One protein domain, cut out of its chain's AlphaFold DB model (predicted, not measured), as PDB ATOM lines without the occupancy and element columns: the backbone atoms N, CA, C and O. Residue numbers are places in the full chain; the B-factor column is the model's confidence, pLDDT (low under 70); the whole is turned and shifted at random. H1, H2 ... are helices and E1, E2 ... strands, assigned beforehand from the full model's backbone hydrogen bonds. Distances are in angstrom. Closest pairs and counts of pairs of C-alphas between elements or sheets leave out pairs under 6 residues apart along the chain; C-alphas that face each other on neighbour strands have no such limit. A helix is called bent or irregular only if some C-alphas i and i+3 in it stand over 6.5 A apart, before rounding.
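What this domain is: This is residues 88 to 244 of the 528 residues of the protein "IPT/TIG domain-containing protein" of Aphis glycines (UniProt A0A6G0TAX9). A sheet of eight strands curls like part of a barrel and folds back on itself at E5, and a smaller sheet of three strands, E9 E10 E11, stands outside it with the short helix H2 between the two. The other helix, H1, lies at the end of the long axis far from the link between E10 and E11. The printed part has 157 residues with two named helices and eleven named strands, in the order E1 E2 E3 H1 E4 E5 E6 E7 H2 E8 E9 E10 E11; the large sheet, E1 E3 E6 E5 E4 E7 E8 E2, is mixed and the small one is antiparallel. The class is mostly strand, although under half of the residues are in named elements. The whole is compact, with a radius of gyration of the C-alphas of 16.1 A and spans of 47 by 36 by 29 A.

Where its parts are: In the large sheet, E1 is residues 88 to 90, beginning at C-alpha 88 at (-51.305, 46.798, 16.787), E3 is residues 105 to 109 and E6 is residues 141 to 144. E5, residues 131 to 138, is 22.2 A long. E4 is residues 124 to 128. E7, residues 160 to 169, is the longest strand at 29.7 A, from C-alpha 160 at (-43.718, 27.453, 35.794). E8 is residues 184 to 188 and E2 is residues 95 to 97. H1 is residues 115 to 120, 8.9 A long, and H2 is residues 180 to 183. In the small sheet, E9, residues 201 to 208, is 22.1 A long, E10, residues 211 to 218, is 23.4 A, and E11, residues 228 to 235, is 24.1 A, ending at C-alpha 235 at (-33.710, 48.696, 31.012).

How they stand to each other: The large sheet is a folded sheet, bent back into two leaves: E1 E3 E6 face E4 E7 E8 E2, with E5 as the hinge. E5 pairs with E4 over its residues 131 to 135 and with E6 over its residues 135 to 138. E4 and E5 form a hairpin, with N 133 and O 126 2.8 A apart, and so do E5 and E6, with N 136 and O 143 2.8 A apart. E4 E5 E6 are a meander, each strand the antiparallel neighbour of the one before. With E7 they are a Greek key, in which E4 is the antiparallel neighbour of E7; N 127 and O 166 are 2.8 A apart. E7 is antiparallel to E8 at 143 degrees, with N 163 and O 185 2.8 A apart. E8 and edge strand E2 are parallel at 20 degrees, with N 188 and O 96 2.9 A apart. At the other edge, E1 is antiparallel to E3, with N 90 and O 107 3.0 A apart, and E3 to E6, with N 106 and O 142 2.9 A apart. H1 is on this sheet at a height of 7.2 A, over none of its strands, but only just, as 2 of its C-alphas fall on E6; its closest C-alphas to E5 are those of Gln 120 and Val 137, 5.5 A apart. H2 only grazes the large sheet with its residues 181 to 183. It is also on the small sheet, at a height of 8.6 A, only just over E9, on which 3 of its 4 C-alphas fall; the closest are those of Ser 181 and Ala 205, 6.1 A apart. E9 E10 E11 are a second meander of two hairpins, with N 204 and O 215 2.8 A apart and N 214 and O 232 2.9 A apart. The closest C-alphas of E7 and E11 are those of Leu 160 and Tyr 228, 7.8 A apart, while E7 and E9 are apart. Every O i to N i+4 pair of H1 is within hydrogen-bond range; H2 is too short for such a pair.

The domain as a whole: The C-alphas farthest apart, those of Asp 121 and Arg 221, are 48.8 A apart. The printed part has no cut. The links from E6 to E7, 15 residues, and from E8 to E9, 12 residues, are long. The mean pLDDT of the printed part is 86.5, and residues 150 to 159 and 243 to 244 are under 70.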
ATOM      1  N   GLN A  88     -51.044  47.558  15.577       93.44
ATOM      2  CA  GLN A  88     -51.305  46.798  16.787       93.44
ATOM      3  C   GLN A  88     -50.532  45.487  16.715       93.44
ATOM      4  O   GLN A  88     -50.753  44.668  15.823       93.44
ATOM      5  N   PHE A  89     -49.632  45.305  17.674       93.06
ATOM      6  CA  PHE A  89     -48.841  44.095  17.838       93.06
ATOM      7  C   PHE A  89     -49.505  43.206  18.879       93.06
ATOM      8  O   PHE A  89     -49.798  43.668  19.979       93.06
ATOM      9  N   THR A  90     -49.745  41.943  18.535       92.25
ATOM     10  CA  THR A  90     -50.342  40.973  19.458       92.25
ATOM     11  C   THR A  90     -49.580  39.658  19.431       92.25
ATOM     12  O   THR A  90     -49.150  39.191  18.376       92.25
ATOM     13  N   VAL A  91     -49.420  39.051  20.606       91.88
ATOM     14  CA  VAL A  91     -48.762  37.751  20.766       91.88
ATOM     15  C   VAL A  91     -49.830  36.712  21.127       91.88
ATOM     16  O   VAL A  91     -50.262  36.664  22.282       91.88
ATOM     17  N   PRO A  92     -50.299  35.890  20.165       89.62
ATOM     18  CA  PRO A  92     -51.437  34.995  20.381       89.62
ATOM     19  C   PRO A  92     -51.101  33.828  21.317       89.62
ATOM     20  O   PRO A  92     -51.899  33.469  22.180       89.62
ATOM     21  N   LYS A  93     -49.907  33.235  21.181       87.88
ATOM     22  CA  LYS A  93     -49.438  32.155  22.060       87.88
ATOM     23  C   LYS A  93     -48.531  32.753  23.132       87.88
ATOM     24  O   LYS A  93     -47.378  33.058  22.857       87.88
ATOM     25  N   LYS A  94     -49.049  32.885  24.357       85.94
ATOM     26  CA  LYS A  94     -48.316  33.410  25.533       85.94
ATOM     27  C   LYS A  94     -47.696  32.334  26.421       85.94
ATOM     28  O   LYS A  94     -47.054  32.637  27.425       85.94
ATOM     29  N   SER A  95     -47.897  31.069  26.065       87.00
ATOM     30  CA  SER A  95     -47.345  29.959  26.828       87.00
ATOM     31  C   SER A  95     -47.059  28.720  25.996       87.00
ATOM     32  O   SER A  95     -47.713  28.507  24.973       87.00
ATOM     33  N   VAL A  96     -46.149  27.875  26.473       86.62
ATOM     34  CA  VAL A  96     -45.868  26.548  25.909       86.62
ATOM     35  C   VAL A  96     -45.887  25.485  27.006       86.62
ATOM     36  O   VAL A  96     -45.585  25.781  28.163       86.62
ATOM     37  N   LEU A  97     -46.223  24.255  26.626       83.75
ATOM     38  CA  LEU A  97     -46.021  23.074  27.454       83.75
ATOM     39  C   LEU A  97     -44.622  22.487  27.261       83.75
ATOM     40  O   LEU A  97     -43.935  22.724  26.262       83.75
ATOM     41  N   ARG A  98     -44.218  21.665  28.222       77.94
ATOM     42  CA  ARG A  98     -43.022  20.843  28.129       77.94
ATOM     43  C   ARG A  98     -43.026  19.991  26.857       77.94
ATOM     44  O   ARG A  98     -44.033  19.405  26.484       77.94
ATOM     45  N   ASP A  99     -41.855  19.915  26.227       76.94
ATOM     46  CA  ASP A  99     -41.565  19.119  25.027       76.94
ATOM     47  C   ASP A  99     -42.225  19.583  23.716       76.94
ATOM     48  O   ASP A  99     -41.914  19.039  22.657       76.94
ATOM     49  N   GLU A 100     -43.015  20.656  23.741       84.50
ATOM     50  CA  GLU A 100     -43.472  21.322  22.524       84.50
ATOM     51  C   GLU A 100     -42.378  22.205  21.907       84.50
ATOM     52  O   GLU A 100     -41.593  22.874  22.589       84.50
ATOM     53  N   LEU A 101     -42.361  22.250  20.573       84.31
ATOM     54  CA  LEU A 101     -41.627  23.278  19.847       84.31
ATOM     55  C   LEU A 101     -42.356  24.611  19.988       84.31
ATOM     56  O   LEU A 101     -43.572  24.709  19.809       84.31
ATOM     57  N   PHE A 102     -41.586  25.651  20.272       83.94
ATOM     58  CA  PHE A 102     -42.098  26.993  20.440       83.94
ATOM     59  C   PHE A 102     -41.544  27.925  19.367       83.94
ATOM     60  O   PHE A 102     -40.347  27.928  19.099       83.94
ATOM     61  N   SER A 103     -42.413  28.742  18.778       89.25
ATOM     62  CA  SER A 103     -42.046  29.876  17.933       89.25
ATOM     63  C   SER A 103     -42.781  31.102  18.458       89.25
ATOM     64  O   SER A 103     -44.012  31.110  18.531       89.25
ATOM     65  N   TYR A 104     -42.024  32.126  18.853       91.19
ATOM     66  CA  TYR A 104     -42.595  33.415  19.222       91.19
ATOM     67  C   TYR A 104     -43.069  34.113  17.947       91.19
ATOM     68  O   TYR A 104     -42.294  34.302  17.008       91.19
ATOM     69  N   THR A 105     -44.361  34.427  17.898       93.50
ATOM     70  CA  THR A 105     -45.017  35.025  16.734       93.50
ATOM     71  C   THR A 105     -45.726  36.293  17.172       93.50
ATOM     72  O   THR A 105     -46.492  36.265  18.135       93.50
ATOM     73  N   VAL A 106     -45.482  37.385  16.454       95.19
ATOM     74  CA  VAL A 106     -46.180  38.659  16.629       95.19
ATOM     75  C   VAL A 106     -47.062  38.879  15.415       95.19
ATOM     76  O   VAL A 106     -46.564  38.965  14.295       95.19
ATOM     77  N   VAL A 107     -48.367  38.975  15.639       95.38
ATOM     78  CA  VAL A 107     -49.335  39.337  14.603       95.38
ATOM     79  C   VAL A 107     -49.425  40.855  14.558       95.38
ATOM     80  O   VAL A 107     -49.685  41.495  15.584       95.38
ATOM     81  N   VAL A 108     -49.200  41.422  13.376       95.25
ATOM     82  CA  VAL A 108     -49.349  42.849  13.108       95.25
ATOM     83  C   VAL A 108     -50.736  43.076  12.524       95.25
ATOM     84  O   VAL A 108     -51.128  42.458  11.542       95.25
ATOM     85  N   SER A 109     -51.500  43.970  13.132       94.81
ATOM     86  CA  SER A 109     -52.796  44.399  12.611       94.81
ATOM     87  C   SER A 109     -52.859  45.920  12.531       94.81
ATOM     88  O   SER A 109     -52.020  46.618  13.102       94.81
ATOM     89  N   ASN A 110     -53.839  46.445  11.793       94.38
ATOM     90  CA  ASN A 110     -53.978  47.881  11.536       94.38
ATOM     91  C   ASN A 110     -52.723  48.522  10.904       94.38
ATOM     92  O   ASN A 110     -52.354  49.646  11.238       94.38
ATOM     93  N   ASP A 111     -52.064  47.811   9.984       93.38
ATOM     94  CA  ASP A 111     -50.903  48.335   9.268       93.38
ATOM     95  C   ASP A 111     -51.323  49.324   8.166       93.38
ATOM     96  O   ASP A 111     -51.523  48.963   7.009       93.38
ATOM     97  N   LYS A 112     -51.530  50.590   8.539       93.62
ATOM     98  CA  LYS A 112     -51.923  51.666   7.611       93.62
ATOM     99  C   LYS A 112     -50.749  52.294   6.862       93.62
ATOM    100  O   LYS A 112     -50.976  53.080   5.944       93.62
ATOM    101  N   ASN A 113     -49.525  51.971   7.264       93.00
ATOM    102  CA  ASN A 113     -48.298  52.638   6.837       93.00
ATOM    103  C   ASN A 113     -47.331  51.682   6.115       93.00
ATOM    104  O   ASN A 113     -46.156  52.013   5.964       93.00
ATOM    105  N   ASP A 114     -47.813  50.512   5.683       92.75
ATOM    106  CA  ASP A 114     -47.023  49.459   5.031       92.75
ATOM    107  C   ASP A 114     -45.778  49.045   5.846       92.75
ATOM    108  O   ASP A 114     -44.707  48.751   5.304       92.75
ATOM    109  N   PHE A 115     -45.900  49.026   7.176       94.31
ATOM    110  CA  PHE A 115     -44.828  48.654   8.089       94.31
ATOM    111  C   PHE A 115     -44.401  47.196   7.919       94.31
ATOM    112  O   PHE A 115     -43.208  46.907   7.918       94.31
ATOM    113  N   VAL A 116     -45.344  46.274   7.720       94.88
ATOM    114  CA  VAL A 116     -45.045  44.852   7.490       94.88
ATOM    115  C   VAL A 116     -44.189  44.691   6.236       94.88
ATOM    116  O   VAL A 116     -43.187  43.977   6.257       94.88
ATOM    117  N   ARG A 117     -44.526  45.415   5.163       93.69
ATOM    118  CA  ARG A 117     -43.732  45.438   3.929       93.69
ATOM    119  C   ARG A 117     -42.339  46.013   4.172       93.69
ATOM    120  O   ARG A 117     -41.367  45.451   3.682       93.69
ATOM    121  N   TYR A 118     -42.231  47.090   4.948       94.06
ATOM    122  CA  TYR A 118     -40.934  47.631   5.357       94.06
ATOM    123  C   TYR A 118     -40.076  46.588   6.087       94.06
ATOM    124  O   TYR A 118     -38.871  46.547   5.862       94.06
ATOM    125  N   LEU A 119     -40.672  45.732   6.923       95.19
ATOM    126  CA  LEU A 119     -39.950  44.709   7.683       95.19
ATOM    127  C   LEU A 119     -39.480  43.506   6.845       95.19
ATOM    128  O   LEU A 119     -38.538  42.836   7.261       95.19
ATOM    129  N   GLN A 120     -40.099  43.220   5.693       93.62
ATOM    130  CA  GLN A 120     -39.757  42.052   4.859       93.62
ATOM    131  C   GLN A 120     -38.305  42.071   4.357       93.62
ATOM    132  O   GLN A 120     -37.678  41.018   4.271       93.62
ATOM    133  N   ASP A 121     -37.758  43.259   4.096       91.38
ATOM    134  CA  ASP A 121     -36.380  43.447   3.623       91.38
ATOM    135  C   ASP A 121     -35.382  43.712   4.768       91.38
ATOM    136  O   ASP A 121     -34.242  44.127   4.535       91.38
ATOM    137  N   ARG A 122     -35.801  43.522   6.027       95.19
ATOM    138  CA  ARG A 122     -35.004  43.840   7.220       95.19
ATOM    139  C   ARG A 122     -34.563  42.605   7.971       95.19
ATOM    140  O   ARG A 122     -35.193  41.549   7.934       95.19
ATOM    141  N   LYS A 123     -33.463  42.754   8.710       96.56
ATOM    142  CA  LYS A 123     -32.983  41.681   9.573       96.56
ATOM    143  C   LYS A 123     -33.822  41.653  10.845       96.56
ATOM    144  O   LYS A 123     -33.766  42.583  11.646       96.56
ATOM    145  N   ILE A 124     -34.567  40.570  11.039       97.19
ATOM    146  CA  ILE A 124     -35.342  40.328  12.255       97.19
ATOM    147  C   ILE A 124     -34.551  39.391  13.167       97.19
ATOM    148  O   ILE A 124     -34.230  38.261  12.793       97.19
ATOM    149  N   THR A 125     -34.271  39.855  14.382       96.25
ATOM    150  CA  THR A 125     -33.594  39.067  15.417       96.25
ATOM    151  C   THR A 125     -34.478  38.995  16.650       96.25
ATOM    152  O   THR A 125     -34.951  40.010  17.155       96.25
ATOM    153  N   CYS A 126     -34.692  37.784  17.141       94.19
ATOM    154  CA  CYS A 126     -35.483  37.497  18.320       94.19
ATOM    155  C   CYS A 126     -34.567  37.135  19.484       94.19
ATOM    156  O   CYS A 126     -33.725  36.246  19.356       94.19
ATOM    157  N   HIS A 127     -34.738  37.806  20.614       91.81
ATOM    158  CA  HIS A 127     -33.929  37.619  21.812       91.81
ATOM    159  C   HIS A 127     -34.760  36.899  22.866       91.81
ATOM    160  O   HIS A 127     -35.857  37.343  23.209       91.81
ATOM    161  N   LEU A 128     -34.226  35.782  23.346       87.31
ATOM    162  CA  LEU A 128     -34.764  34.969  24.429       87.31
ATOM    163  C   LEU A 128     -33.669  34.852  25.483       87.31
ATOM    164  O   LEU A 128     -32.730  34.075  25.297       87.31
ATOM    165  N   ASP A 129     -33.792  35.619  26.561       76.31
ATOM    166  CA  ASP A 129     -32.715  35.814  27.536       76.31
ATOM    167  C   ASP A 129     -31.386  36.163  26.825       76.31
ATOM    168  O   ASP A 129     -31.311  37.172  26.122       76.31
ATOM    169  N   ASP A 130     -30.358  35.319  26.954       76.94
ATOM    170  CA  ASP A 130     -29.037  35.511  26.337       76.94
ATOM    171  C   ASP A 130     -28.923  34.937  24.911       76.94
ATOM    172  O   ASP A 130     -27.891  35.076  24.249       76.94
ATOM    173  N   GLU A 131     -29.963  34.269  24.411       85.75
ATOM    174  CA  GLU A 131     -29.937  33.613  23.108       85.75
ATOM    175  C   GLU A 131     -30.590  34.449  22.004       85.75
ATOM    176  O   GLU A 131     -31.639  35.068  22.184       85.75
ATOM    177  N   ARG A 132     -29.991  34.392  20.809       91.81
ATOM    178  CA  ARG A 132     -30.479  35.074  19.604       91.81
ATOM    179  C   ARG A 132     -30.955  34.069  18.570       91.81
ATOM    180  O   ARG A 132     -30.204  33.196  18.141       91.81
ATOM    181  N   LEU A 133     -32.194  34.237  18.139       93.81
ATOM    182  CA  LEU A 133     -32.844  33.430  17.119       93.81
ATOM    183  C   LEU A 133     -33.125  34.310  15.902       93.81
ATOM    184  O   LEU A 133     -33.564  35.451  16.038       93.81
ATOM    185  N   ALA A 134     -32.880  33.783  14.705       95.38
ATOM    186  CA  ALA A 134     -33.284  34.473  13.486       95.38
ATOM    187  C   ALA A 134     -34.817  34.500  13.386       95.38
ATOM    188  O   ALA A 134     -35.481  33.522  13.746       95.38
ATOM    189  N   GLY A 135     -35.364  35.611  12.906       95.69
ATOM    190  CA  GLY A 135     -36.773  35.751  12.578       95.69
ATOM    191  C   GLY A 135     -36.981  36.144  11.120       95.69
ATOM    192  O   GLY A 135     -36.040  36.492  10.408       95.69
ATOM    193  N   TYR A 136     -38.226  36.074  10.677       95.75
ATOM    194  CA  TYR A 136     -38.652  36.446   9.336       95.75
ATOM    195  C   TYR A 136     -40.087  36.970   9.371       95.75
ATOM    196  O   TYR A 136     -40.844  36.693  10.304       95.75
ATOM    197  N   VAL A 137     -40.465  37.729   8.346       96.50
ATOM    198  CA  VAL A 137     -41.838  38.203   8.159       96.50
ATOM    199  C   VAL A 137     -42.521  37.308   7.138       96.50
ATOM    200  O   VAL A 137     -41.990  37.082   6.052       96.50
ATOM    201  N   LEU A 138     -43.690  36.781   7.485       94.19
ATOM    202  CA  LEU A 138     -44.517  35.988   6.585       94.19
ATOM    203  C   LEU A 138     -45.965  36.449   6.717       94.19
ATOM    204  O   LEU A 138     -46.556  36.313   7.785       94.19
ATOM    205  N   ASN A 139     -46.538  36.947   5.620       92.06
ATOM    206  CA  ASN A 139     -47.823  37.651   5.637       92.06
ATOM    207  C   ASN A 139     -47.762  38.815   6.649       92.06
ATOM    208  O   ASN A 139     -46.769  39.539   6.658       92.06
ATOM    209  N   ASP A 140     -48.764  38.943   7.519       94.25
ATOM    210  CA  ASP A 140     -48.844  39.954   8.581       94.25
ATOM    211  C   ASP A 140     -48.253  39.468   9.922       94.25
ATOM    212  O   ASP A 140     -48.606  39.961  10.996       94.25
ATOM    213  N   GLU A 141     -47.368  38.467   9.889       95.94
ATOM    214  CA  GLU A 141     -46.781  37.854  11.082       95.94
ATOM    215  C   GLU A 141     -45.253  37.976  11.089       95.94
ATOM    216  O   GLU A 141     -44.570  37.590  10.138       95.94
ATOM    217  N   ILE A 142     -44.703  38.449  12.208       96.44
ATOM    218  CA  ILE A 142     -43.269  38.399  12.503       96.44
ATOM    219  C   ILE A 142     -43.016  37.109  13.282       96.44
ATOM    220  O   ILE A 142     -43.502  36.950  14.404       96.44
ATOM    221  N   LYS A 143     -42.269  36.176  12.690       95.31
ATOM    222  CA  LYS A 143     -42.016  34.844  13.250       95.31
ATOM    223  C   LYS A 143     -40.566  34.665  13.628       95.31
ATOM    224  O   LYS A 143     -39.673  34.876  12.816       95.31
ATOM    225  N   CYS A 144     -40.338  34.191  14.843       94.69
ATOM    226  CA  CYS A 144     -39.034  33.735  15.293       94.69
ATOM    227  C   CYS A 144     -38.852  32.253  14.962       94.69
ATOM    228  O   CYS A 144     -39.801  31.465  15.050       94.69
ATOM    229  N   ASN A 145     -37.629  31.849  14.625       93.94
ATOM    230  CA  ASN A 145     -37.311  30.443  14.412       93.94
ATOM    231  C   ASN A 145     -37.704  29.592  15.623       93.94
ATOM    232  O   ASN A 145     -37.579  30.006  16.778       93.94
ATOM    233  N   THR A 146     -38.186  28.383  15.341       89.88
ATOM    234  CA  THR A 146     -38.651  27.464  16.376       89.88
ATOM    235  C   THR A 146     -37.507  27.046  17.287       89.88
ATOM    236  O   THR A 146     -36.441  26.652  16.812       89.88
ATOM    237  N   LYS A 147     -37.765  27.031  18.589       84.81
ATOM    238  CA  LYS A 147     -36.850  26.541  19.609       84.81
ATOM    239  C   LYS A 147     -37.569  25.558  20.523       84.81
ATOM    240  O   LYS A 147     -38.725  25.752  20.895       84.81
ATOM    241  N   ARG A 148     -36.852  24.510  20.925       80.19
ATOM    242  CA  ARG A 148     -37.258  23.673  22.053       80.19
ATOM    243  C   ARG A 148     -36.747  24.325  23.331       80.19
ATOM    244  O   ARG A 148     -35.537  24.424  23.530       80.19
ATOM    245  N   LEU A 149     -37.660  24.784  24.178       74.31
ATOM    246  CA  LEU A 149     -37.292  25.310  25.488       74.31
ATOM    247  C   LEU A 149     -36.919  24.130  26.390       74.31
ATOM    248  O   LEU A 149     -37.742  23.259  26.675       74.31
ATOM    249  N   ALA A 150     -35.650  24.064  26.786       63.38
ATOM    250  CA  ALA A 150     -35.217  23.127  27.809       63.38
ATOM    251  C   ALA A 150     -35.641  23.686  29.170       63.38
ATOM    252  O   ALA A 150     -35.316  24.829  29.485       63.38
ATOM    253  N   ALA A 151     -36.333  22.884  29.983       56.50
ATOM    254  CA  ALA A 151     -36.550  23.230  31.382       56.50
ATOM    255  C   ALA A 151     -35.176  23.465  32.028       56.50
ATOM    256  O   ALA A 151     -34.358  22.539  32.101       56.50
ATOM    257  N   GLN A 152     -34.889  24.696  32.463       53.34
ATOM    258  CA  GLN A 152     -33.709  24.917  33.288       53.34
ATOM    259  C   GLN A 152     -33.843  24.033  34.533       53.34
ATOM    260  O   GLN A 152     -34.892  23.991  35.173       53.34
ATOM    261  N   ARG A 153     -32.780  23.290  34.870       47.16
ATOM    262  CA  ARG A 153     -32.737  22.359  36.014       47.16
ATOM    263  C   ARG A 153     -32.746  23.077  37.374       47.16
ATOM    264  O   ARG A 153     -32.221  22.521  38.341       47.16
ATOM    265  N   ASP A 154     -33.286  24.288  37.482       44.88
ATOM    266  CA  ASP A 154     -33.428  24.908  38.790       44.88
ATOM    267  C   ASP A 154     -34.594  24.236  39.523       44.88
ATOM    268  O   ASP A 154     -35.770  24.388  39.198       44.88
ATOM    269  N   LYS A 155     -34.245  23.397  40.500       44.47
ATOM    270  CA  LYS A 155     -35.171  22.507  41.213       44.47
ATOM    271  C   LYS A 155     -36.223  23.262  42.041       44.47
ATOM    272  O   LYS A 155     -37.104  22.596  42.587       44.47
ATOM    273  N   ARG A 156     -36.124  24.595  42.158       49.03
ATOM    274  CA  ARG A 156     -37.019  25.450  42.956       49.03
ATOM    275  C   ARG A 156     -38.331  25.824  42.260       49.03
ATOM    276  O   ARG A 156     -39.330  25.964  42.954       49.03
ATOM    277  N   PHE A 157     -38.367  25.900  40.930       54.09
ATOM    278  CA  PHE A 157     -39.533  26.373  40.169       54.09
ATOM    279  C   PHE A 157     -40.005  25.299  39.189       54.09
ATOM    280  O   PHE A 157     -39.828  25.407  37.982       54.09
ATOM    281  N   LYS A 158     -40.527  24.188  39.715       57.34
ATOM    282  CA  LYS A 158     -40.807  23.015  38.874       57.34
ATOM    283  C   LYS A 158     -41.976  23.231  37.906       57.34
ATOM    284  O   LYS A 158     -41.874  22.747  36.790       57.34
ATOM    285  N   ALA A 159     -43.008  23.986  38.300       62.78
ATOM    286  CA  ALA A 159     -44.262  24.064  37.545       62.78
ATOM    287  C   ALA A 159     -44.317  25.153  36.454       62.78
ATOM    288  O   ALA A 159     -45.024  25.004  35.457       62.78
ATOM    289  N   LEU A 160     -43.600  26.267  36.644       79.12
ATOM    290  CA  LEU A 160     -43.718  27.453  35.794       79.12
ATOM    291  C   LEU A 160     -42.385  28.198  35.683       79.12
ATOM    292  O   LEU A 160     -41.729  28.460  36.690       79.12
ATOM    293  N   MET A 161     -42.021  28.583  34.460       83.25
ATOM    294  CA  MET A 161     -40.882  29.457  34.162       83.25
ATOM    295  C   MET A 161     -41.336  30.620  33.280       83.25
ATOM    296  O   MET A 161     -42.131  30.422  32.361       83.25
ATOM    297  N   ILE A 162     -40.830  31.825  33.542       87.00
ATOM    298  CA  ILE A 162     -41.165  33.034  32.779       87.00
ATOM    299  C   ILE A 162     -39.922  33.512  32.043       87.00
ATOM    300  O   ILE A 162     -38.879  33.729  32.654       87.00
ATOM    301  N   TYR A 163     -40.068  33.682  30.738       86.06
ATOM    302  CA  TYR A 163     -39.039  34.152  29.826       86.06
ATOM    303  C   TYR A 163     -39.385  35.547  29.320       86.06
ATOM    304  O   TYR A 163     -40.549  35.823  29.019       86.06
ATOM    305  N   HIS A 164     -38.375  36.402  29.181       89.06
ATOM    306  CA  HIS A 164     -38.527  37.688  28.515       89.06
ATOM    307  C   HIS A 164     -38.093  37.559  27.053       89.06
ATOM    308  O   HIS A 164     -36.971  37.153  26.748       89.06
ATOM    309  N   TYR A 165     -39.011  37.883  26.149       90.31
ATOM    310  CA  TYR A 165     -38.874  37.730  24.712       90.31
ATOM    311  C   TYR A 165     -39.069  39.078  24.024       90.31
ATOM    312  O   TYR A 165     -40.065  39.777  24.241       90.31
ATOM    313  N   TYR A 166     -38.133  39.457  23.162       92.44
ATOM    314  CA  TYR A 166     -38.247  40.698  22.403       92.44
ATOM    315  C   TYR A 166     -37.617  40.593  21.023       92.44
ATOM    316  O   TYR A 166     -36.762  39.749  20.764       92.44
ATOM    317  N   ILE A 167     -38.063  41.463  20.122       94.19
ATOM    318  CA  ILE A 167     -37.623  41.486  18.729       94.19
ATOM    319  C   ILE A 167     -36.849  42.774  18.477       94.19
ATOM    320  O   ILE A 167     -37.261  43.851  18.911       94.19
ATOM    321  N   THR A 168     -35.741  42.662  17.751       95.00
ATOM    322  CA  THR A 168     -35.004  43.801  17.206       95.00
ATOM    323  C   THR A 168     -34.992  43.767  15.685       95.00
ATOM    324  O   THR A 168     -34.797  42.707  15.087       95.00
ATOM    325  N   ILE A 169     -35.130  44.942  15.080       95.19
ATOM    326  CA  ILE A 169     -34.977  45.201  13.651       95.19
ATOM    327  C   ILE A 169     -33.551  45.716  13.422       95.19
ATOM    328  O   ILE A 169     -33.072  46.573  14.173       95.19
ATOM    329  N   ASP A 170     -32.868  45.164  12.417       94.06
ATOM    330  CA  ASP A 170     -31.492  45.507  12.030       94.06
ATOM    331  C   ASP A 170     -30.495  45.484  13.216       94.06
ATOM    332  O   ASP A 170     -29.544  46.257  13.267       94.06
ATOM    333  N   ASP A 171     -30.730  44.592  14.191       83.00
ATOM    334  CA  ASP A 171     -29.935  44.397  15.419       83.00
ATOM    335  C   ASP A 171     -29.739  45.644  16.312       83.00
ATOM    336  O   ASP A 171     -28.845  45.662  17.159       83.00
ATOM    337  N   GLY A 172     -30.582  46.671  16.171       85.44
ATOM    338  CA  GLY A 172     -30.465  47.902  16.966       85.44
ATOM    339  C   GLY A 172     -31.786  48.536  17.394       85.44
ATOM    340  O   GLY A 172     -31.804  49.316  18.344       85.44
ATOM    341  N   ILE A 173     -32.896  48.202  16.730       93.38
ATOM    342  CA  ILE A 173     -34.184  48.869  16.939       93.38
ATOM    343  C   ILE A 173     -35.152  47.892  17.596       93.38
ATOM    344  O   ILE A 173     -35.606  46.944  16.966       93.38
ATOM    345  N   ILE A 174     -35.469  48.114  18.870       92.38
ATOM    346  CA  ILE A 174     -36.399  47.262  19.622       92.38
ATOM    347  C   ILE A 174     -37.827  47.509  19.143       92.38
ATOM    348  O   ILE A 174     -38.302  48.642  19.184       92.38
ATOM    349  N   LEU A 175     -38.530  46.443  18.762       93.62
ATOM    350  CA  LEU A 175     -39.958  46.494  18.471       93.62
ATOM    351  C   LEU A 175     -40.742  46.787  19.761       93.62
ATOM    352  O   LEU A 175     -40.617  46.062  20.754       93.62
ATOM    353  N   ARG A 176     -41.529  47.867  19.765       91.75
ATOM    354  CA  ARG A 176     -42.277  48.336  20.939       91.75
ATOM    355  C   ARG A 176     -43.729  47.887  20.870       91.75
ATOM    356  O   ARG A 176     -44.416  48.123  19.880       91.75
ATOM    357  N   TYR A 177     -44.198  47.279  21.953       89.19
ATOM    358  CA  TYR A 177     -45.591  46.879  22.122       89.19
ATOM    359  C   TYR A 177     -46.347  47.894  22.975       89.19
ATOM    360  O   TYR A 177     -45.749  48.576  23.804       89.19
ATOM    361  N   ASN A 178     -47.668  47.949  22.800       85.44
ATOM    362  CA  ASN A 178     -48.539  48.741  23.674       85.44
ATOM    363  C   ASN A 178     -48.780  48.038  25.021       85.44
ATOM    364  O   ASN A 178     -49.058  48.696  26.016       85.44
ATOM    365  N   ASN A 179     -48.690  46.705  25.054       85.44
ATOM    366  CA  ASN A 179     -48.817  45.919  26.273       85.44
ATOM    367  C   ASN A 179     -47.463  45.312  26.649       85.44
ATOM    368  O   ASN A 179     -46.995  44.375  26.004       85.44
ATOM    369  N   ASP A 180     -46.860  45.811  27.726       80.88
ATOM    370  CA  ASP A 180     -45.564  45.332  28.224       80.88
ATOM    371  C   ASP A 180     -45.575  43.839  28.596       80.88
ATOM    372  O   ASP A 180     -44.555  43.160  28.499       80.88
ATOM    373  N   SER A 181     -46.746  43.295  28.940       83.38
ATOM    374  CA  SER A 181     -46.940  41.867  29.221       83.38
ATOM    375  C   SER A 181     -46.646  40.972  28.011       83.38
ATOM    376  O   SER A 181     -46.366  39.790  28.185       83.38
ATOM    377  N   ASP A 182     -46.721  41.501  26.783       87.94
ATOM    378  CA  ASP A 182     -46.504  40.725  25.553       87.94
ATOM    379  C   ASP A 182     -45.023  40.384  25.327       87.94
ATOM    380  O   ASP A 182     -44.697  39.485  24.545       87.94
ATOM    381  N   ASN A 183     -44.119  41.044  26.057       89.19
ATOM    382  CA  ASN A 183     -42.719  40.652  26.139       89.19
ATOM    383  C   ASN A 183     -42.482  39.447  27.064       89.19
ATOM    384  O   ASN A 183     -41.361  38.952  27.116       89.19
ATOM    385  N   TYR A 184     -43.488  38.952  27.787       89.12
ATOM    386  CA  TYR A 184     -43.327  37.832  28.711       89.12
ATOM    387  C   TYR A 184     -44.013  36.576  28.197       89.12
ATOM    388  O   TYR A 184     -45.149  36.590  27.719       89.12
ATOM    389  N   PHE A 185     -43.301  35.464  28.316       86.56
ATOM    390  CA  PHE A 185     -43.732  34.167  27.835       86.56
ATOM    391  C   PHE A 185     -43.594  33.112  28.924       86.56
ATOM    392  O   PHE A 185     -42.583  33.066  29.622       86.56
ATOM    393  N   VAL A 186     -44.595  32.243  29.062       86.75
ATOM    394  CA  VAL A 186     -44.659  31.288  30.173       86.75
ATOM    395  C   VAL A 186     -44.472  29.849  29.697       86.75
ATOM    396  O   VAL A 186     -45.204  29.345  28.850       86.75
ATOM    397  N   TYR A 187     -43.517  29.149  30.285       86.00
ATOM    398  CA  TYR A 187     -43.324  27.716  30.113       86.00
ATOM    399  C   TYR A 187     -43.963  26.960  31.278       86.00
ATOM    400  O   TYR A 187     -43.654  27.248  32.435       86.00
ATOM    401  N   TYR A 188     -44.812  25.982  30.965       85.06
ATOM    402  CA  TYR A 188     -45.423  25.071  31.931       85.06
ATOM    403  C   TYR A 188     -44.832  23.670  31.775       85.06
ATOM    404  O   TYR A 188     -44.682  23.174  30.655       85.06
ATOM    405  N   ASP A 189     -44.517  23.007  32.884       80.38
ATOM    406  CA  ASP A 189     -43.976  21.644  32.855       80.38
ATOM    407  C   ASP A 189     -45.045  20.559  32.615       80.38
ATOM    408  O   ASP A 189     -44.698  19.439  32.227       80.38
ATOM    409  N   HIS A 190     -46.326  20.892  32.806       82.00
ATOM    410  CA  HIS A 190     -47.486  20.029  32.590       82.00
ATOM    411  C   HIS A 190     -48.676  20.806  32.010       82.00
ATOM    412  O   HIS A 190     -48.706  22.038  31.998       82.00
ATOM    413  N   GLU A 191     -49.667  20.076  31.499       82.44
ATOM    414  CA  GLU A 191     -50.866  20.678  30.931       82.44
ATOM    415  C   GLU A 191     -51.782  21.246  32.018       82.44
ATOM    416  O   GLU A 191     -52.214  20.547  32.933       82.44
ATOM    417  N   CYS A 192     -52.122  22.523  31.865       78.31
ATOM    418  CA  CYS A 192     -53.120  23.204  32.675       78.31
ATOM    419  C   CYS A 192     -54.212  23.785  31.785       78.31
ATOM    420  O   CYS A 192     -53.903  24.363  30.735       78.31
ATOM    421  N   ASN A 193     -55.465  23.731  32.242       80.00
ATOM    422  CA  ASN A 193     -56.568  24.432  31.590       80.00
ATOM    423  C   ASN A 193     -56.242  25.931  31.501       80.00
ATOM    424  O   ASN A 193     -56.037  26.583  32.522       80.00
ATOM    425  N   GLY A 194     -56.191  26.471  30.279       73.75
ATOM    426  CA  GLY A 194     -55.794  27.856  30.015       73.75
ATOM    427  C   GLY A 194     -56.614  28.898  30.775       73.75
ATOM    428  O   GLY A 194     -56.076  29.935  31.138       73.75
ATOM    429  N   THR A 195     -57.880  28.595  31.071       76.12
ATOM    430  CA  THR A 195     -58.782  29.504  31.798       76.12
ATOM    431  C   THR A 195     -58.468  29.632  33.284       76.12
ATOM    432  O   THR A 195     -58.820  30.645  33.867       76.12
ATOM    433  N   THR A 196     -57.787  28.649  33.884       79.88
ATOM    434  CA  THR A 196     -57.536  28.600  35.334       79.88
ATOM    435  C   THR A 196     -56.067  28.811  35.696       79.88
ATOM    436  O   THR A 196     -55.676  28.643  36.849       79.88
ATOM    437  N   ARG A 197     -55.203  29.089  34.709       84.88
ATOM    438  CA  ARG A 197     -53.749  29.222  34.924       84.88
ATOM    439  C   ARG A 197     -53.403  30.413  35.806       84.88
ATOM    440  O   ARG A 197     -52.496  30.304  36.626       84.88
ATOM    441  N   ASP A 198     -54.142  31.500  35.636       86.00
ATOM    442  CA  ASP A 198     -53.929  32.762  36.341       86.00
ATOM    443  C   ASP A 198     -54.909  32.963  37.510       86.00
ATOM    444  O   ASP A 198     -54.864  33.996  38.177       86.00
ATOM    445  N   ASP A 199     -55.756  31.968  37.806       89.69
ATOM    446  CA  ASP A 199     -56.580  31.970  39.017       89.69
ATOM    447  C   ASP A 199     -55.672  32.034  40.248       89.69
ATOM    448  O   ASP A 199     -54.648  31.356  40.309       89.69
ATOM    449  N   GLU A 200     -56.038  32.814  41.263       93.38
ATOM    450  CA  GLU A 200     -55.216  32.969  42.474       93.38
ATOM    451  C   GLU A 200     -53.791  33.494  42.193       93.38
ATOM    452  O   GLU A 200     -52.861  33.231  42.961       93.38
ATOM    453  N   CYS A 201     -53.610  34.239  41.096       93.44
ATOM    454  CA  CYS A 201     -52.372  34.935  40.776       93.44
ATOM    455  C   CYS A 201     -52.566  36.455  40.703       93.44
ATOM    456  O   CYS A 201     -53.637  36.965  40.391       93.44
ATOM    457  N   VAL A 202     -51.479  37.174  40.958       95.12
ATOM    458  CA  VAL A 202     -51.308  38.611  40.751       95.12
ATOM    459  C   VAL A 202     -50.247  38.783  39.678       95.12
ATOM    460  O   VAL A 202     -49.141  38.259  39.837       95.12
ATOM    461  N   THR A 203     -50.566  39.502  38.599       93.31
ATOM    462  CA  THR A 203     -49.607  39.809  37.528       93.31
ATOM    463  C   THR A 203     -49.558  41.309  37.284       93.31
ATOM    464  O   THR A 203     -50.577  41.949  37.046       93.31
ATOM    465  N   CYS A 204     -48.359  41.877  37.327       93.56
ATOM    466  CA  CYS A 204     -48.141  43.308  37.186       93.56
ATOM    467  C   CYS A 204     -47.001  43.571  36.212       93.56
ATOM    468  O   CYS A 204     -45.925  42.992  36.346       93.56
ATOM    469  N   ALA A 205     -47.235  44.473  35.263       91.62
ATOM    470  CA  ALA A 205     -46.227  45.001  34.357       91.62
ATOM    471  C   ALA A 205     -46.339  46.530  34.351       91.62
ATOM    472  O   ALA A 205     -47.429  47.058  34.128       91.62
ATOM    473  N   TRP A 206     -45.243  47.231  34.645       90.88
ATOM    474  CA  TRP A 206     -45.225  48.695  34.700       90.88
ATOM    475  C   TRP A 206     -43.844  49.255  34.372       90.88
ATOM    476  O   TRP A 206     -42.824  48.577  34.514       90.88
ATOM    477  N   ASN A 207     -43.819  50.525  33.974       87.44
ATOM    478  CA  ASN A 207     -42.596  51.248  33.657       87.44
ATOM    479  C   ASN A 207     -42.300  52.269  34.757       87.44
ATOM    480  O   ASN A 207     -43.159  53.081  35.087       87.44
ATOM    481  N   GLU A 208     -41.087  52.255  35.308       84.75
ATOM    482  CA  GLU A 208     -40.680  53.146  36.399       84.75
ATOM    483  C   GLU A 208     -39.212  53.561  36.226       84.75
ATOM    484  O   GLU A 208     -38.343  52.716  36.025       84.75
ATOM    485  N   TYR A 209     -38.924  54.867  36.280       83.38
ATOM    486  CA  TYR A 209     -37.567  55.439  36.185       83.38
ATOM    487  C   TYR A 209     -36.700  54.898  35.026       83.38
ATOM    488  O   TYR A 209     -35.503  54.671  35.186       83.38
ATOM    489  N   GLY A 210     -37.293  54.675  33.846       86.56
ATOM    490  CA  GLY A 210     -36.574  54.142  32.676       86.56
ATOM    491  C   GLY A 210     -36.363  52.623  32.691       86.56
ATOM    492  O   GLY A 210     -35.609  52.096  31.867       86.56
ATOM    493  N   TYR A 211     -37.044  51.914  33.590       88.12
ATOM    494  CA  TYR A 211     -37.057  50.460  33.675       88.12
ATOM    495  C   TYR A 211     -38.446  49.899  33.387       88.12
ATOM    496  O   TYR A 211     -39.447  50.508  33.751       88.12
ATOM    497  N   LYS A 212     -38.485  48.722  32.763       89.19
ATOM    498  CA  LYS A 212     -39.663  47.861  32.692       89.19
ATOM    499  C   LYS A 212     -39.599  46.854  33.824       89.19
ATOM    500  O   LYS A 212     -38.580  46.181  33.991       89.19
ATOM    501  N   ASN A 213     -40.682  46.737  34.568       90.56
ATOM    502  CA  ASN A 213     -40.805  45.822  35.685       90.56
ATOM    503  C   ASN A 213     -41.905  44.813  35.384       90.56
ATOM    504  O   ASN A 213     -42.946  45.165  34.828       90.56
ATOM    505  N   TYR A 214     -41.677  43.572  35.788       91.44
ATOM    506  CA  TYR A 214     -42.672  42.518  35.722       91.44
ATOM    507  C   TYR A 214     -42.656  41.715  37.008       91.44
ATOM    508  O   TYR A 214     -41.603  41.270  37.467       91.44
ATOM    509  N   TYR A 215     -43.835  41.529  37.581       92.44
ATOM    510  CA  TYR A 215     -44.048  40.787  38.808       92.44
ATOM    511  C   TYR A 215     -45.183  39.793  38.604       92.44
ATOM    512  O   TYR A 215     -46.253  40.160  38.120       92.44
ATOM    513  N   LYS A 216     -44.961  38.540  38.996       92.50
ATOM    514  CA  LYS A 216     -46.006  37.524  39.051       92.50
ATOM    515  C   LYS A 216     -45.908  36.742  40.347       92.50
ATOM    516  O   LYS A 216     -44.857  36.183  40.655       92.50
ATOM    517  N   ARG A 217     -47.020  36.654  41.069       93.06
ATOM    518  CA  ARG A 217     -47.160  35.813  42.258       93.06
ATOM    519  C   ARG A 217     -48.410  34.964  42.141       93.06
ATOM    520  O   ARG A 217     -49.446  35.485  41.761       93.06
ATOM    521  N   CYS A 218     -48.322  33.691  42.490       93.25
ATOM    522  CA  CYS A 218     -49.459  32.783  42.567       93.25
ATOM    523  C   CYS A 218     -49.526  32.154  43.952       93.25
ATOM    524  O   CYS A 218     -48.490  31.823  44.540       93.25
ATOM    525  N   SER A 219     -50.745  31.989  44.460       93.50
ATOM    526  CA  SER A 219     -50.983  31.349  45.748       93.50
ATOM    527  C   SER A 219     -50.770  29.836  45.678       93.50
ATOM    528  O   SER A 219     -50.957  29.221  44.628       93.50
ATOM    529  N   ALA A 220     -50.490  29.192  46.814       92.88
ATOM    530  CA  ALA A 220     -50.529  27.733  46.934       92.88
ATOM    531  C   ALA A 220     -51.894  27.128  46.549       92.88
ATOM    532  O   ALA A 220     -51.973  25.940  46.235       92.88
ATOM    533  N   ARG A 221     -52.966  27.936  46.545       92.19
ATOM    534  CA  ARG A 221     -54.308  27.537  46.089       92.19
ATOM    535  C   ARG A 221     -54.445  27.439  44.570       92.19
ATOM    536  O   ARG A 221     -55.395  26.803  44.105       92.19
ATOM    537  N   ASN A 222     -53.532  28.034  43.797       91.88
ATOM    538  CA  ASN A 222     -53.527  27.879  42.346       91.88
ATOM    539  C   ASN A 222     -53.305  26.396  42.005       91.88
ATOM    540  O   ASN A 222     -52.280  25.808  42.341       91.88
ATOM    541  N   ARG A 223     -54.277  25.782  41.325       88.00
ATOM    542  CA  ARG A 223     -54.286  24.331  41.065       88.00
ATOM    543  C   ARG A 223     -53.312  23.878  39.978       88.00
ATOM    544  O   ARG A 223     -53.083  22.682  39.854       88.00
ATOM    545  N   CYS A 224     -52.807  24.807  39.174       86.56
ATOM    546  CA  CYS A 224     -51.869  24.530  38.093       86.56
ATOM    547  C   CYS A 224     -50.430  24.678  38.594       86.56
ATOM    548  O   CYS A 224     -49.655  23.733  38.626       86.56
ATOM    549  N   VAL A 225     -50.076  25.883  39.024       86.44
ATOM    550  CA  VAL A 225     -48.697  26.260  39.328       86.44
ATOM    551  C   VAL A 225     -48.365  26.032  40.802       86.44
ATOM    552  O   VAL A 225     -47.206  25.805  41.153       86.44
ATOM    553  N   GLY A 226     -49.374  26.090  41.674       88.50
ATOM    554  CA  GLY A 226     -49.169  26.235  43.107       88.50
ATOM    555  C   GLY A 226     -48.471  27.554  43.442       88.50
ATOM    556  O   GLY A 226     -48.548  28.540  42.704       88.50
ATOM    557  N   ARG A 227     -47.765  27.561  44.574       88.81
ATOM    558  CA  ARG A 227     -47.077  28.753  45.071       88.81
ATOM    559  C   ARG A 227     -45.913  29.121  44.151       88.81
ATOM    560  O   ARG A 227     -44.992  28.326  43.966       88.81
ATOM    561  N   TYR A 228     -45.934  30.343  43.631       88.19
ATOM    562  CA  TYR A 228     -44.913  30.854  42.719       88.19
ATOM    563  C   TYR A 228     -44.698  32.351  42.926       88.19
ATOM    564  O   TYR A 228     -45.654  33.079  43.175       88.19
ATOM    565  N   GLU A 229     -43.459  32.817  42.804       88.38
ATOM    566  CA  GLU A 229     -43.114  34.238  42.857       88.38
ATOM    567  C   GLU A 229     -41.956  34.517  41.900       88.38
ATOM    568  O   GLU A 229     -40.936  33.828  41.924       88.38
ATOM    569  N   TYR A 230     -42.133  35.523  41.048       88.50
ATOM    570  CA  TYR A 230     -41.156  35.962  40.065       88.50
ATOM    571  C   TYR A 230     -41.189  37.477  39.934       88.50
ATOM    572  O   TYR A 230     -42.255  38.087  39.831       88.50
ATOM    573  N   TYR A 231     -40.004  38.069  39.893       89.38
ATOM    574  CA  TYR A 231     -39.802  39.478  39.615       89.38
ATOM    575  C   TYR A 231     -38.637  39.631  38.646       89.38
ATOM    576  O   TYR A 231     -37.593  39.005  38.829       89.38
ATOM    577  N   ALA A 232     -38.811  40.478  37.638       87.69
ATOM    578  CA  ALA A 232     -37.754  40.840  36.712       87.69
ATOM    579  C   ALA A 232     -37.805  42.327  36.378       87.69
ATOM    580  O   ALA A 232     -38.878  42.929  36.283       87.69
ATOM    581  N   LYS A 233     -36.621  42.896  36.158       89.12
ATOM    582  CA  LYS A 233     -36.415  44.307  35.848       89.12
ATOM    583  C   LYS A 233     -35.500  44.448  34.639       89.12
ATOM    584  O   LYS A 233     -34.464  43.791  34.560       89.12
ATOM    585  N   TRP A 234     -35.873  45.324  33.714       89.69
ATOM    586  CA  TRP A 234     -35.208  45.491  32.423       89.69
ATOM    587  C   TRP A 234     -35.017  46.967  32.114       89.69
ATOM    588  O   TRP A 234     -35.899  47.781  32.369       89.69
ATOM    589  N   HIS A 235     -33.888  47.338  31.525       89.81
ATOM    590  CA  HIS A 235     -33.710  48.696  31.012       89.81
ATOM    591  C   HIS A 235     -34.618  48.939  29.803       89.81
ATOM    592  O   HIS A 235     -34.560  48.187  28.835       89.81
ATOM    593  N   VAL A 236     -35.402  50.020  29.790       87.25
ATOM    594  CA  VAL A 236     -36.313  50.323  28.669       87.25
ATOM    595  C   VAL A 236     -35.561  50.486  27.345       87.25
ATOM    596  O   VAL A 236     -36.068  50.082  26.301       87.25
ATOM    597  N   GLY A 237     -34.366  51.081  27.359       84.75
ATOM    598  CA  GLY A 237     -33.639  51.450  26.139       84.75
ATOM    599  C   GLY A 237     -33.091  50.268  25.336       84.75
ATOM    600  O   GLY A 237     -33.069  50.338  24.113       84.75
ATOM    601  N   ASN A 238     -32.670  49.197  26.008       87.31
ATOM    602  CA  ASN A 238     -31.938  48.082  25.395       87.31
ATOM    603  C   ASN A 238     -32.423  46.690  25.853       87.31
ATOM    604  O   ASN A 238     -31.898  45.691  25.375       87.31
ATOM    605  N   TYR A 239     -33.381  46.620  26.786       88.06
ATOM    606  CA  TYR A 239     -33.877  45.383  27.397       88.06
ATOM    607  C   TYR A 239     -32.781  44.483  27.986       88.06
ATOM    608  O   TYR A 239     -32.915  43.262  28.014       88.06
ATOM    609  N   THR A 240     -31.704  45.068  28.517       87.75
ATOM    610  CA  THR A 240     -30.744  44.311  29.329       87.75
ATOM    611  C   THR A 240     -31.328  44.046  30.713       87.75
ATOM    612  O   THR A 240     -31.855  44.970  31.347       87.75
ATOM    613  N   ALA A 241     -31.220  42.798  31.175       83.81
ATOM    614  CA  ALA A 241     -31.658  42.386  32.503       83.81
ATOM    615  C   ALA A 241     -30.895  43.152  33.588       83.81
ATOM    616  O   ALA A 241     -29.670  43.274  33.536       83.81
ATOM    617  N   VAL A 242     -31.619  43.640  34.590       83.19
ATOM    618  CA  VAL A 242     -31.037  44.179  35.815       83.19
ATOM    619  C   VAL A 242     -31.063  43.057  36.840       83.19
ATOM    620  O   VAL A 242     -32.106  42.753  37.417       83.19
ATOM    621  N   MET A 243     -29.914  42.414  37.032       65.81
ATOM    622  CA  MET A 243     -29.744  41.425  38.090       65.81
ATOM    623  C   MET A 243     -29.655  42.177  39.418       65.81
ATOM    624  O   MET A 243     -28.572  42.583  39.837       65.81
ATOM    625  N   ASP A 244     -30.797  42.408  40.066       55.72
ATOM    626  CA  ASP A 244     -30.810  42.825  41.465       55.72
ATOM    627  C   ASP A 244     -30.289  41.635  42.279       55.72
ATOM    628  O   ASP A 244     -31.024  40.707  42.627       55.72
TER     629      ASP A 244